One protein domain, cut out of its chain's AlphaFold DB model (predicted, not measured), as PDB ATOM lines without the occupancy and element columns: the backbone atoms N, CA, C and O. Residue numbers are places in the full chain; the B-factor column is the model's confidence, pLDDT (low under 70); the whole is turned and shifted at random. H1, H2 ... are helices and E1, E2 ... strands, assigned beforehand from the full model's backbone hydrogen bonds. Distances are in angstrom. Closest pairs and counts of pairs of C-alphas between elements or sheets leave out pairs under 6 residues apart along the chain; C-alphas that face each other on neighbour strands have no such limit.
ATOM      1  N   LEU A 143     101.129  74.941  29.877       97.00
ATOM      2  CA  LEU A 143     102.258  74.014  29.837       97.00
ATOM      3  C   LEU A 143     102.523  73.353  31.202       97.00
ATOM      4  O   LEU A 143     102.521  74.031  32.235       97.00
ATOM      5  N   PRO A 144     102.824  72.041  31.233       96.25
ATOM      6  CA  PRO A 144     103.246  71.388  32.462       96.25
ATOM      7  C   PRO A 144     104.590  71.956  32.943       96.25
ATOM      8  O   PRO A 144     105.458  72.341  32.151       96.25
ATOM      9  N   LYS A 145     104.785  71.982  34.267       95.06
ATOM     10  CA  LYS A 145     105.981  72.555  34.904       95.06
ATOM     11  C   LYS A 145     107.270  71.951  34.331       95.06
ATOM     12  O   LYS A 145     107.386  70.737  34.184       95.06
ATOM     13  N   GLY A 146     108.259  72.805  34.064       95.00
ATOM     14  CA  GLY A 146     109.579  72.389  33.577       95.00
ATOM     15  C   GLY A 146     109.656  72.131  32.070       95.00
ATOM     16  O   GLY A 146     110.717  71.742  31.581       95.00
ATOM     17  N   THR A 147     108.569  72.369  31.334       96.31
ATOM     18  CA  THR A 147     108.521  72.193  29.879       96.31
ATOM     19  C   THR A 147     108.361  73.520  29.146       96.31
ATOM     20  O   THR A 147     107.964  74.522  29.735       96.31
ATOM     21  N   ARG A 148     108.696  73.511  27.859       95.19
ATOM     22  CA  ARG A 148     108.479  74.597  26.904       95.19
ATOM     23  C   ARG A 148     108.119  74.016  25.544       95.19
ATOM     24  O   ARG A 148     108.482  72.879  25.243       95.19
ATOM     25  N   ILE A 149     107.491  74.815  24.694       94.19
ATOM     26  CA  ILE A 149     107.335  74.462  23.279       94.19
ATOM     27  C   ILE A 149     108.626  74.826  22.552       94.19
ATOM     28  O   ILE A 149     109.154  75.932  22.700       94.19
ATOM     29  N   MET A 150     109.152  73.899  21.758       86.75
ATOM     30  CA  MET A 150     110.329  74.179  20.943       86.75
ATOM     31  C   MET A 150     109.958  75.157  19.816       86.75
ATOM     32  O   MET A 150     108.995  74.916  19.088       86.75
ATOM     33  N   PRO A 151     110.698  76.264  19.615       81.25
ATOM     34  CA  PRO A 151     110.403  77.197  18.528       81.25
ATOM     35  C   PRO A 151     110.503  76.576  17.122       81.25
ATOM     36  O   PRO A 151     109.964  77.133  16.163       81.25
ATOM     37  N   ASP A 152     111.222  75.463  17.003       80.19
ATOM     38  CA  ASP A 152     111.425  74.601  15.838       80.19
ATOM     39  C   ASP A 152     110.749  73.223  16.000       80.19
ATOM     40  O   ASP A 152     111.199  72.251  15.394       80.19
ATOM     41  N   ALA A 153     109.668  73.142  16.794       85.94
ATOM     42  CA  ALA A 153     108.911  71.908  16.997       85.94
ATOM     43  C   ALA A 153     108.536  71.233  15.666       85.94
ATOM     44  O   ALA A 153     107.914  71.818  14.774       85.94
ATOM     45  N   ARG A 154     108.903  69.961  15.564       84.19
ATOM     46  CA  ARG A 154     108.607  69.027  14.486       84.19
ATOM     47  C   ARG A 154     107.243  68.393  14.629       84.19
ATOM     48  O   ARG A 154     106.691  67.991  13.610       84.19
ATOM     49  N   SER A 155     106.668  68.326  15.823       88.62
ATOM     50  CA  SER A 155     105.340  67.742  16.018       88.62
ATOM     51  C   SER A 155     104.310  68.759  16.465       88.62
ATOM     52  O   SER A 155     104.394  69.346  17.543       88.62
ATOM     53  N   PHE A 156     103.306  68.920  15.613       92.62
ATOM     54  CA  PHE A 156     102.067  69.597  15.934       92.62
ATOM     55  C   PHE A 156     100.971  69.032  15.044       92.62
ATOM     56  O   PHE A 156     101.132  69.043  13.821       92.62
ATOM     57  N   TRP A 157      99.899  68.537  15.648       90.56
ATOM     58  CA  TRP A 157      98.689  68.166  14.927       90.56
ATOM     59  C   TRP A 157      97.456  68.342  15.802       90.56
ATOM     60  O   TRP A 157      97.518  68.380  17.037       90.56
ATOM     61  N   SER A 158      96.328  68.456  15.120       90.31
ATOM     62  CA  SER A 158      95.003  68.539  15.704       90.31
ATOM     63  C   SER A 158      94.245  67.254  15.405       90.31
ATOM     64  O   SER A 158      94.227  66.802  14.261       90.31
ATOM     65  N   LYS A 159      93.604  66.661  16.412       86.81
ATOM     66  CA  LYS A 159      92.716  65.514  16.209       86.81
ATOM     67  C   LYS A 159      91.573  65.562  17.210       86.81
ATOM     68  O   LYS A 159      91.804  65.683  18.410       86.81
ATOM     69  N   GLU A 160      90.347  65.433  16.709       85.94
ATOM     70  CA  GLU A 160      89.127  65.428  17.523       85.94
ATOM     71  C   GLU A 160      89.087  66.634  18.485       85.94
ATOM     72  O   GLU A 160      89.024  67.784  18.050       85.94
ATOM     73  N   ASN A 161      89.160  66.384  19.795       90.62
ATOM     74  CA  ASN A 161      89.106  67.394  20.850       90.62
ATOM     75  C   ASN A 161      90.481  67.753  21.430       90.62
ATOM     76  O   ASN A 161      90.536  68.425  22.466       90.62
ATOM     77  N   ASP A 162      91.564  67.346  20.765       94.12
ATOM     78  CA  ASP A 162      92.921  67.463  21.278       94.12
ATOM     79  C   ASP A 162      93.919  68.066  20.284       94.12
ATOM     80  O   ASP A 162      93.846  67.903  19.064       94.12
ATOM     81  N   PHE A 163      94.882  68.775  20.858       95.38
ATOM     82  CA  PHE A 163      96.120  69.202  20.240       95.38
ATOM     83  C   PHE A 163      97.266  68.368  20.785       95.38
ATOM     84  O   PHE A 163      97.369  68.125  21.987       95.38
ATOM     85  N   PHE A 164      98.167  68.002  19.892       94.19
ATOM     86  CA  PHE A 164      99.359  67.246  20.215       94.19
ATOM     87  C   PHE A 164     100.555  68.113  19.878       94.19
ATOM     88  O   PHE A 164     100.680  68.588  18.750       94.19
ATOM     89  N   VAL A 165     101.401  68.369  20.869       94.88
ATOM     90  CA  VAL A 165     102.452  69.383  20.787       94.88
ATOM     91  C   VAL A 165     103.761  68.790  21.283       94.88
ATOM     92  O   VAL A 165     103.803  68.157  22.338       94.88
ATOM     93  N   GLU A 166     104.837  69.017  20.536       93.94
ATOM     94  CA  GLU A 166     106.191  68.716  20.998       93.94
ATOM     95  C   GLU A 166     106.612  69.644  22.143       93.94
ATOM     96  O   GLU A 166     106.579  70.875  22.029       93.94
ATOM     97  N   LEU A 167     107.051  69.039  23.240       94.88
ATOM     98  CA  LEU A 167     107.521  69.699  24.443       94.88
ATOM     99  C   LEU A 167     108.984  69.341  24.693       94.88
ATOM    100  O   LEU A 167     109.353  68.169  24.732       94.88
ATOM    101  N   GLY A 168     109.794  70.364  24.944       94.12
ATOM    102  CA  GLY A 168     111.173  70.229  25.396       94.12
ATOM    103  C   GLY A 168     111.351  70.688  26.848       94.12
ATOM    104  O   GLY A 168     110.490  71.380  27.399       94.12
ATOM    105  N   PRO A 169     112.477  70.347  27.489       94.75
ATOM    106  CA  PRO A 169     112.847  70.849  28.807       94.75
ATOM    107  C   PRO A 169     113.135  72.359  28.764       94.75
ATOM    108  O   PRO A 169     113.788  72.864  27.844       94.75
ATOM    109  N   ILE A 170     112.673  73.096  29.780       93.38
ATOM    110  CA  ILE A 170     112.860  74.556  29.849       93.38
ATOM    111  C   ILE A 170     114.300  74.961  30.198       93.38
ATOM    112  O   ILE A 170     114.832  75.903  29.623       93.38
ATOM    113  N   ASN A 171     114.961  74.204  31.080       91.19
ATOM    114  CA  ASN A 171     116.289  74.527  31.619       91.19
ATOM    115  C   ASN A 171     117.438  73.811  30.898       91.19
ATOM    116  O   ASN A 171     118.562  73.787  31.392       91.19
ATOM    117  N   VAL A 172     117.163  73.182  29.755       91.94
ATOM    118  CA  VAL A 172     118.168  72.435  29.001       91.94
ATOM    119  C   VAL A 172     118.172  72.928  27.567       91.94
ATOM    120  O   VAL A 172     117.156  72.935  26.865       91.94
ATOM    121  N   PHE A 173     119.344  73.382  27.141       89.50
ATOM    122  CA  PHE A 173     119.542  73.843  25.782       89.50
ATOM    123  C   PHE A 173     119.502  72.657  24.809       89.50
ATOM    124  O   PHE A 173     119.909  71.549  25.152       89.50
ATOM    125  N   LYS A 174     119.018  72.878  23.582       87.44
ATOM    126  CA  LYS A 174     118.775  71.795  22.611       87.44
ATOM    127  C   LYS A 174     120.038  71.071  22.128       87.44
ATOM    128  O   LYS A 174     119.945  69.942  21.672       87.44
ATOM    129  N   SER A 175     121.201  71.709  22.241       88.00
ATOM    130  CA  SER A 175     122.509  71.109  21.949       88.00
ATOM    131  C   SER A 175     123.197  70.524  23.191       88.00
ATOM    132  O   SER A 175     124.385  70.224  23.162       88.00
ATOM    133  N   SER A 176     122.481  70.361  24.306       90.69
ATOM    134  CA  SER A 176     123.006  69.660  25.479       90.69
ATOM    135  C   SER A 176     122.854  68.148  25.319       90.69
ATOM    136  O   SER A 176     121.793  67.667  24.923       90.69
ATOM    137  N   ASN A 177     123.861  67.382  25.745       87.81
ATOM    138  CA  ASN A 177     123.759  65.922  25.881       87.81
ATOM    139  C   ASN A 177     122.721  65.473  26.933       87.81
ATOM    140  O   ASN A 177     122.350  64.306  26.987       87.81
ATOM    141  N   GLN A 178     122.222  66.399  27.759       92.25
ATOM    142  CA  GLN A 178     121.147  66.143  28.716       92.25
ATOM    143  C   GLN A 178     119.755  66.395  28.133       92.25
ATOM    144  O   GLN A 178     118.768  66.168  28.828       92.25
ATOM    145  N   PHE A 179     119.640  66.890  26.893       93.00
ATOM    146  CA  PHE A 179     118.350  67.291  26.331       93.00
ATOM    147  C   PHE A 179     117.354  66.128  26.318       93.00
ATOM    148  O   PHE A 179     116.293  66.238  26.929       93.00
ATOM    149  N   TYR A 180     117.709  64.996  25.702       92.38
ATOM    150  CA  TYR A 180     116.814  63.836  25.601       92.38
ATOM    151  C   TYR A 180     116.527  63.221  26.973       92.38
ATOM    152  O   TYR A 180     115.367  62.976  27.297       92.38
ATOM    153  N   LYS A 181     117.564  63.084  27.814       92.19
ATOM    154  CA  LYS A 181     117.457  62.591  29.201       92.19
ATOM    155  C   LYS A 181     116.432  63.384  30.012       92.19
ATOM    156  O   LYS A 181     115.568  62.810  30.663       92.19
ATOM    157  N   ASN A 182     116.490  64.711  29.917       93.62
ATOM    158  CA  ASN A 182     115.634  65.604  30.696       93.62
ATOM    159  C   ASN A 182     114.308  65.942  30.000       93.62
ATOM    160  O   ASN A 182     113.458  66.601  30.597       93.62
ATOM    161  N   SER A 183     114.111  65.506  28.754       92.19
ATOM    162  CA  SER A 183     112.849  65.703  28.039       92.19
ATOM    163  C   SER A 183     111.739  64.815  28.588       92.19
ATOM    164  O   SER A 183     110.593  65.261  28.648       92.19
ATOM    165  N   GLY A 184     112.051  63.587  29.015       92.56
ATOM    166  CA  GLY A 184     111.034  62.594  29.363       92.56
ATOM    167  C   GLY A 184     110.071  62.353  28.193       92.56
ATOM    168  O   GLY A 184     110.490  62.267  27.039       92.56
ATOM    169  N   LYS A 185     108.762  62.299  28.473       95.25
ATOM    170  CA  LYS A 185     107.723  62.094  27.451       95.25
ATOM    171  C   LYS A 185     107.482  63.336  26.584       95.25
ATOM    172  O   LYS A 185     106.690  64.186  26.957       95.25
ATOM    173  N   PHE A 186     108.116  63.517  25.440       93.44
ATOM    174  CA  PHE A 186     108.125  64.792  24.710       93.44
ATOM    175  C   PHE A 186     106.832  65.167  23.956       93.44
ATOM    176  O   PHE A 186     106.672  66.338  23.637       93.44
ATOM    177  N   ILE A 187     105.872  64.266  23.719       94.12
ATOM    178  CA  ILE A 187     104.571  64.658  23.130       94.12
ATOM    179  C   ILE A 187     103.545  64.934  24.227       94.12
ATOM    180  O   ILE A 187     103.161  64.020  24.962       94.12
ATOM    181  N   GLY A 188     103.099  66.190  24.326       95.69
ATOM    182  CA  GLY A 188     102.023  66.630  25.214       95.69
ATOM    183  C   GLY A 188     100.671  66.703  24.513       95.69
ATOM    184  O   GLY A 188     100.585  67.131  23.364       95.69
ATOM    185  N   VAL A 189      99.620  66.308  25.230       96.19
ATOM    186  CA  VAL A 189      98.222  66.362  24.792       96.19
ATOM    187  C   VAL A 189      97.510  67.487  25.529       96.19
ATOM    188  O   VAL A 189      97.551  67.555  26.762       96.19
ATOM    189  N   PHE A 190      96.851  68.357  24.774       98.00
ATOM    190  CA  PHE A 190      96.128  69.522  25.271       98.00
ATOM    191  C   PHE A 190      94.710  69.523  24.713       98.00
ATOM    192  O   PHE A 190      94.526  69.274  23.528       98.00
ATOM    193  N   GLY A 191      93.711  69.866  25.523       97.50
ATOM    194  CA  GLY A 191      92.360  70.086  25.013       97.50
ATOM    195  C   GLY A 191      92.303  71.262  24.031       97.50
ATOM    196  O   GLY A 191      93.159  72.149  24.040       97.50
ATOM    197  N   LYS A 192      91.242  71.335  23.215       95.12
ATOM    198  CA  LYS A 192      90.980  72.498  22.335       95.12
ATOM    199  C   LYS A 192      90.773  73.823  23.092       95.12
ATOM    200  O   LYS A 192      90.732  74.883  22.466       95.12
ATOM    201  N   ASP A 193      90.613  73.776  24.413       96.50
ATOM    202  CA  ASP A 193      90.590  74.936  25.309       96.50
ATOM    203  C   ASP A 193      91.988  75.369  25.786       96.50
ATOM    204  O   ASP A 193      92.115  76.443  26.367       96.50
ATOM    205  N   GLY A 194      93.026  74.582  25.492       97.69
ATOM    206  CA  GLY A 194      94.419  74.846  25.840       97.69
ATOM    207  C   GLY A 194      94.905  74.146  27.110       97.69
ATOM    208  O   GLY A 194      96.092  74.229  27.427       97.69
ATOM    209  N   LYS A 195      94.028  73.422  27.818       98.38
ATOM    210  CA  LYS A 195      94.394  72.746  29.066       98.38
ATOM    211  C   LYS A 195      95.214  71.498  28.804       98.38
ATOM    212  O   LYS A 195      94.830  70.646  28.003       98.38
ATOM    213  N   TYR A 196      96.309  71.360  29.534       98.25
ATOM    214  CA  TYR A 196      97.121  70.154  29.516       98.25
ATOM    215  C   TYR A 196      96.369  68.939  30.073       98.25
ATOM    216  O   TYR A 196      95.692  69.032  31.098       98.25
ATOM    217  N   LYS A 197      96.525  67.789  29.408       97.75
ATOM    218  CA  LYS A 197      95.974  66.498  29.836       97.75
ATOM    219  C   LYS A 197      97.077  65.555  30.317       97.75
ATOM    220  O   LYS A 197      97.114  65.195  31.489       97.75
ATOM    221  N   TYR A 198      97.970  65.139  29.420       97.06
ATOM    222  CA  TYR A 198      99.043  64.184  29.715       97.06
ATOM    223  C   TYR A 198     100.162  64.242  28.664       97.06
ATOM    224  O   TYR A 198     100.063  64.955  27.665       97.06
ATOM    225  N   ARG A 199     101.234  63.473  28.886       95.88
ATOM    226  CA  ARG A 199     102.325  63.226  27.929       95.88
ATOM    227  C   ARG A 199     102.498  61.723  27.756       95.88
ATOM    228  O   ARG A 199     102.312  60.998  28.734       95.88
ATOM    229  N   PHE A 200     102.855  61.249  26.562       93.50
ATOM    230  CA  PHE A 200     102.875  59.798  26.307       93.50
ATOM    231  C   PHE A 200     104.128  59.245  25.617       93.50
ATOM    232  O   PHE A 200     104.503  58.125  25.941       93.50
ATOM    233  N   LEU A 201     104.792  59.986  24.724       92.75
ATOM    234  CA  LEU A 201     105.885  59.430  23.915       92.75
ATOM    235  C   LEU A 201     107.266  59.779  24.467       92.75
ATOM    236  O   LEU A 201     107.561  60.957  24.619       92.75
ATOM    237  N   GLU A 202     108.108  58.780  24.718       93.75
ATOM    238  CA  GLU A 202     109.497  58.943  25.174       93.75
ATOM    239  C   GLU A 202     110.477  58.877  24.000       93.75
ATOM    240  O   GLU A 202     110.195  58.259  22.973       93.75
ATOM    241  N   TYR A 203     111.630  59.534  24.146       92.06
ATOM    242  CA  TYR A 203     112.750  59.310  23.236       92.06
ATOM    243  C   TYR A 203     113.350  57.917  23.489       92.06
ATOM    244  O   TYR A 203     113.385  57.485  24.642       92.06
ATOM    245  N   PRO A 204     113.834  57.217  22.451       91.81
ATOM    246  CA  PRO A 204     114.448  55.906  22.609       91.81
ATOM    247  C   PRO A 204     115.800  55.985  23.325       91.81
ATOM    248  O   PRO A 204     116.466  57.028  23.314       91.81
ATOM    249  N   ASN A 205     116.252  54.844  23.856       91.31
ATOM    250  CA  ASN A 205     117.547  54.719  24.535       91.31
ATOM    251  C   ASN A 205     118.719  55.172  23.654       91.31
ATOM    252  O   ASN A 205     119.645  55.808  24.152       91.31
ATOM    253  N   SER A 206     118.636  54.954  22.335       89.06
ATOM    254  CA  SER A 206     119.638  55.427  21.367       89.06
ATOM    255  C   SER A 206     119.855  56.947  21.388       89.06
ATOM    256  O   SER A 206     120.929  57.408  21.009       89.06
ATOM    257  N   LEU A 207     118.876  57.730  21.861       90.44
ATOM    258  CA  LEU A 207     118.985  59.179  22.055       90.44
ATOM    259  C   LEU A 207     119.204  59.561  23.523       90.44
ATOM    260  O   LEU A 207     119.987  60.469  23.814       90.44
ATOM    261  N   THR A 208     118.532  58.895  24.468       91.75
ATOM    262  CA  THR A 208     118.658  59.228  25.896       91.75
ATOM    263  C   THR A 208     119.977  58.771  26.503       91.75
ATOM    264  O   THR A 208     120.351  59.294  27.541       91.75
ATOM    265  N   GLU A 209     120.719  57.855  25.886       89.75
ATOM    266  CA  GLU A 209     122.017  57.370  26.384       89.75
ATOM    267  C   GLU A 209     123.212  57.931  25.595       89.75
ATOM    268  O   GLU A 209     124.349  57.506  25.793       89.75
ATOM    269  N   LEU A 210     122.991  58.939  24.740       84.25
ATOM    270  CA  LEU A 210     124.064  59.583  23.981       84.25
ATOM    271  C   LEU A 210     125.145  60.172  24.906       84.25
ATOM    272  O   LEU A 210     124.871  60.972  25.806       84.25
ATOM    273  N   ASN A 211     126.401  59.817  24.624       80.94
ATOM    274  CA  ASN A 211     127.580  60.416  25.259       80.94
ATOM    275  C   ASN A 211     127.889  61.822  24.701       80.94
ATOM    276  O   ASN A 211     128.553  62.621  25.362       80.94
ATOM    277  N   GLY A 212     127.374  62.139  23.507       82.81
ATOM    278  CA  GLY A 212     127.451  63.453  22.860       82.81
ATOM    279  C   GLY A 212     126.100  64.165  22.799       82.81
ATOM    280  O   GLY A 212     125.148  63.788  23.479       82.81
ATOM    281  N   PHE A 213     126.005  65.204  21.970       82.25
ATOM    282  CA  PHE A 213     124.728  65.842  21.658       82.25
ATOM    283  C   PHE A 213     124.348  65.583  20.203       82.25
ATOM    284  O   PHE A 213     125.196  65.550  19.315       82.25
ATOM    285  N   LEU A 214     123.049  65.444  19.972       83.88
ATOM    286  CA  LEU A 214     122.433  65.481  18.656       83.88
ATOM    287  C   LEU A 214     121.322  66.518  18.749       83.88
ATOM    288  O   LEU A 214     120.517  66.441  19.676       83.88
ATOM    289  N   GLU A 215     121.273  67.507  17.860       82.00
ATOM    290  CA  GLU A 215     120.162  68.458  17.908       82.00
ATOM    291  C   GLU A 215     118.838  67.741  17.583       82.00
ATOM    292  O   GLU A 215     118.796  66.999  16.604       82.00
ATOM    293  N   PRO A 216     117.743  68.006  18.322       73.38
ATOM    294  CA  PRO A 216     116.457  67.309  18.176       73.38
ATOM    295  C   PRO A 216     115.817  67.420  16.788       73.38
ATOM    296  O   PRO A 216     114.951  66.613  16.464       73.38
ATOM    297  N   GLY A 217     116.309  68.337  15.944       70.88
ATOM    298  CA  GLY A 217     115.894  68.613  14.570       70.88
ATOM    299  C   GLY A 217     115.332  67.413  13.790       70.88
ATOM    300  O   GLY A 217     114.118  67.285  13.752       70.88
ATOM    301  N   PRO A 218     116.118  66.599  13.069       70.50
ATOM    302  CA  PRO A 218     115.578  65.476  12.299       70.50
ATOM    303  C   PRO A 218     115.692  64.134  13.047       70.50
ATOM    304  O   PRO A 218     115.855  63.097  12.416       70.50
ATOM    305  N   THR A 219     115.653  64.132  14.384       82.19
ATOM    306  CA  THR A 219     115.837  62.885  15.162       82.19
ATOM    307  C   THR A 219     114.624  61.972  15.157       82.19
ATOM    308  O   THR A 219     114.729  60.803  15.518       82.19
ATOM    309  N   TYR A 220     113.479  62.490  14.722       87.75
ATOM    310  CA  TYR A 220     112.272  61.717  14.533       87.75
ATOM    311  C   TYR A 220     111.376  62.372  13.478       87.75
ATOM    312  O   TYR A 220     111.495  63.561  13.173       87.75
ATOM    313  N   SER A 221     110.466  61.582  12.925       85.00
ATOM    314  CA  SER A 221     109.396  62.044  12.050       85.00
ATOM    315  C   SER A 221     108.062  61.556  12.594       85.00
ATOM    316  O   SER A 221     107.967  60.453  13.131       85.00
ATOM    317  N   SER A 222     107.027  62.379  12.461       85.06
ATOM    318  CA  SER A 222     105.673  62.047  12.890       85.06
ATOM    319  C   SER A 222     104.664  62.483  11.842       85.06
ATOM    320  O   SER A 222     104.790  63.587  11.302       85.06
ATOM    321  N   GLY A 223     103.629  61.684  11.625       77.25
ATOM    322  CA  GLY A 223     102.543  62.029  10.715       77.25
ATOM    323  C   GLY A 223     101.294  61.207  10.981       77.25
ATOM    324  O   GLY A 223     101.363  60.104  11.518       77.25
ATOM    325  N   ILE A 224     100.143  61.750  10.606       76.50
ATOM    326  CA  ILE A 224      98.869  61.033  10.645       76.50
ATOM    327  C   ILE A 224      98.822  60.115   9.415       76.50
ATOM    328  O   ILE A 224      98.949  60.599   8.293       76.50
ATOM    329  N   ILE A 225      98.683  58.800   9.609       76.69
ATOM    330  CA  ILE A 225      98.618  57.828   8.494       76.69
ATOM    331  C   ILE A 225      97.178  57.682   7.989       76.69
ATOM    332  O   ILE A 225      96.941  57.438   6.810       76.69
ATOM    333  N   ASN A 226      96.207  57.794   8.891       71.12
ATOM    334  CA  ASN A 226      94.777  57.760   8.602       71.12
ATOM    335  C   ASN A 226      94.018  58.512   9.709       71.12
ATOM    336  O   ASN A 226      94.622  58.946  10.686       71.12
ATOM    337  N   ASN A 227      92.691  58.617   9.599       67.12
ATOM    338  CA  ASN A 227      91.861  59.385  10.539       67.12
ATOM    339  C   ASN A 227      92.009  58.983  12.020       67.12
ATOM    340  O   ASN A 227      91.598  59.744  12.893       67.12
ATOM    341  N   SER A 228      92.580  57.813  12.327       65.06
ATOM    342  CA  SER A 228      92.725  57.315  13.694       65.06
ATOM    343  C   SER A 228      94.171  57.170  14.173       65.06
ATOM    344  O   SER A 228      94.383  57.274  15.378       65.06
ATOM    345  N   ASN A 229      95.153  56.987  13.289       75.81
ATOM    346  CA  ASN A 229      96.473  56.483  13.669       75.81
ATOM    347  C   ASN A 229      97.576  57.507  13.403       75.81
ATOM    348  O   ASN A 229      97.763  57.975  12.273       75.81
ATOM    349  N   LEU A 230      98.363  57.773  14.439       82.56
ATOM    350  CA  LEU A 230      99.606  58.518  14.335       82.56
ATOM    351  C   LEU A 230     100.751  57.532  14.083       82.56
ATOM    352  O   LEU A 230     100.880  56.519  14.764       82.56
ATOM    353  N   ALA A 231     101.615  57.837  13.123       87.19
ATOM    354  CA  ALA A 231     102.926  57.218  13.024       87.19
ATOM    355  C   ALA A 231     103.977  58.113  13.654       87.19
ATOM    356  O   ALA A 231     104.013  59.316  13.387       87.19
ATOM    357  N   VAL A 232     104.898  57.494  14.383       89.12
ATOM    358  CA  VAL A 232     106.181  58.100  14.721       89.12
ATOM    359  C   VAL A 232     107.298  57.138  14.348       89.12
ATOM    360  O   VAL A 232     107.205  55.939  14.592       89.12
ATOM    361  N   SER A 233     108.355  57.665  13.746       89.00
ATOM    362  CA  SER A 233     109.573  56.922  13.445       89.00
ATOM    363  C   SER A 233     110.778  57.677  13.982       89.00
ATOM    364  O   SER A 233     110.911  58.882  13.755       89.00
ATOM    365  N   PHE A 234     111.649  56.955  14.679       89.06
ATOM    366  CA  PHE A 234     113.001  57.396  14.992       89.06
ATOM    367  C   PHE A 234     113.937  56.714  13.990       89.06
ATOM    368  O   PHE A 234     114.011  55.483  14.006       89.06
ATOM    369  N   PRO A 235     114.655  57.457  13.126       83.38
ATOM    370  CA  PRO A 235     115.582  56.857  12.171       83.38
ATOM    371  C   PRO A 235     116.621  55.935  12.819       83.38
ATOM    372  O   PRO A 235     116.981  54.932  12.217       83.38
ATOM    373  N   SER A 236     117.049  56.227  14.053       81.75
ATOM    374  CA  SER A 236     117.982  55.388  14.818       81.75
ATOM    375  C   SER A 236     117.413  54.032  15.243       81.75
ATOM    376  O   SER A 236     118.176  53.127  15.555       81.75
ATOM    377  N   GLU A 237     116.088  53.880  15.267       85.06
ATOM    378  CA  GLU A 237     115.415  52.651  15.701       85.06
ATOM    379  C   GLU A 237     114.959  51.777  14.530       85.06
ATOM    380  O   GLU A 237     114.504  50.657  14.756       85.06
ATOM    381  N   GLU A 238     115.014  52.305  13.299       83.12
ATOM    382  CA  GLU A 238     114.575  51.631  12.066       83.12
ATOM    383  C   GLU A 238     113.138  51.066  12.156       83.12
ATOM    384  O   GLU A 238     112.766  50.103  11.484       83.12
ATOM    385  N   LYS A 239     112.295  51.676  13.001       81.62
ATOM    386  CA  LYS A 239     110.942  51.206  13.320       81.62
ATOM    387  C   LYS A 239     109.911  52.311  13.159       81.62
ATOM    388  O   LYS A 239     110.108  53.450  13.574       81.62
ATOM    389  N   LEU A 240     108.758  51.924  12.618       83.19
ATOM    390  CA  LEU A 240     107.553  52.742  12.596       83.19
ATOM    391  C   LEU A 240     106.652  52.347  13.769       83.19
ATOM    392  O   LEU A 240     106.079  51.258  13.774       83.19
ATOM    393  N   MET A 241     106.495  53.235  14.744       86.69
ATOM    394  CA  MET A 241     105.520  53.064  15.817       86.69
ATOM    395  C   MET A 241     104.173  53.615  15.369       86.69
ATOM    396  O   MET A 241     104.097  54.731  14.853       86.69
ATOM    397  N   ARG A 242     103.113  52.837  15.584       83.88
ATOM    398  CA  ARG A 242     101.728  53.263  15.376       83.88
ATOM    399  C   ARG A 242     101.101  53.518  16.741       83.88
ATOM    400  O   ARG A 242     101.165  52.642  17.601       83.88
ATOM    401  N   LEU A 243     100.561  54.716  16.914       79.44
ATOM    402  CA  LEU A 243     100.028  55.271  18.155       79.44
ATOM    403  C   LEU A 243      98.554  55.637  17.975       79.44
ATOM    404  O   LEU A 243      98.194  56.108  16.863       79.44
TER     405      LEU A 243
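Overview. This is residues 143 to 243 of the 243 residues of an uncharacterized protein of Algoriphagus chordae (UniProt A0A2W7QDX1). Two sheets make a loose open trough, roughly an L in cross-section: the strongly twisted sheet of E1 to E5 is one wall and the small sheet of E6, E7 and E8 is the other, and strands E2 and E6 come near each other at the corner without a C-alpha pair within 8 A. Two very short helices, H1 and H2, and the long link of residues 209 to 220 lie at one end of the trough, while residues 200 to 204 cross its open side. The printed part has 101 residues with two named helices and eight named strands, in the order E1 E2 E3 H1 E4 E5 H2 E6 E7 E8; the class is mostly strand, though under half of the residues, 46 of 101, are in named elements. The five-stranded sheet is branched and its neighbour pairs are antiparallel; the other sheet has the order E6 E7 E8 and is antiparallel throughout. The whole is compact, with a radius of gyration of the C-alphas of 13.4 A, and spans 39 by 31 by 19 A.

Along the chain. E1 is residues 147 to 149, beginning at C-alpha 147 at (108.521, 72.193, 29.879). E2 is residues 156 to 159, 10.2 A long from first to last C-alpha. E3, residues 162 to 169, is the longest strand at 21.6 A, and its C-alpha 162 stands at (92.921, 67.463, 21.278). H1 is residues 179 to 183. E4 is residues 187 to 191, 13.5 A, and E5 is residues 196 to 199, 8.8 A. H2 is residues 205 to 208. E6 is residues 221 to 224, 10.7 A. E7 is residues 230 to 234, 13.5 A. E8 is residues 239 to 242, 9.7 A, ending at C-alpha 242 at (101.728, 53.263, 15.376).

Arrangement. In the branched sheet E3 has three neighbours, in staggered pairing. E1, beside residues 167 to 169, and E2, beside residues 162 to 165, lie on one side of E3, and E4 lies on the other side. E1 and E3 are antiparallel at 116 degrees between directions, with N 148 and O 168 at 2.8 A, within hydrogen-bond range. E2 and E3 form a hairpin at 154 degrees, with N 159 and O 162 at 2.9 A. E3 and E4 are antiparallel at 138 degrees, with N 163 and O 190 at 2.7 A. E4 and E5 form a hairpin at 156 degrees, with N 189 and O 198 at 2.8 A. H1 is on this sheet but only grazes it; the closest C-alphas of E3 and H1 are those of Pro 169 and Ser 183, 5.2 A apart. H1 and H2 only just touch, with 3 pairs of C-alphas within 8 A, the closest those of Lys 181 and Thr 208 at 4.9 A. H2 is on neither sheet. E6, E7 and E8 form a meander, each strand the antiparallel neighbour of the one before. The hairpin E6 and E7 has N 231 and O 223 at 2.8 A; the hairpin E7 and E8 has N 241 and O 232 at 2.8 A. E2 and E6 are near each other, with 7 pairs of C-alphas within 10 A; among the pairs that are apart are E3 and E7, and E5 and E8. In H1 the O i to N i+4 pair is within hydrogen-bond range; H2 is too short for such a pair.

Size, cuts and confidence. The two C-alphas farthest apart are those of Asp 193 and Asn 211, at 39.7 A. The printed part has no cut and ends at residue 243, the chain's last residue. The link from H2 to E6 is long, with 12 residues. The mean pLDDT of the printed part is 88.6, and residues 227 to 228 are under 70.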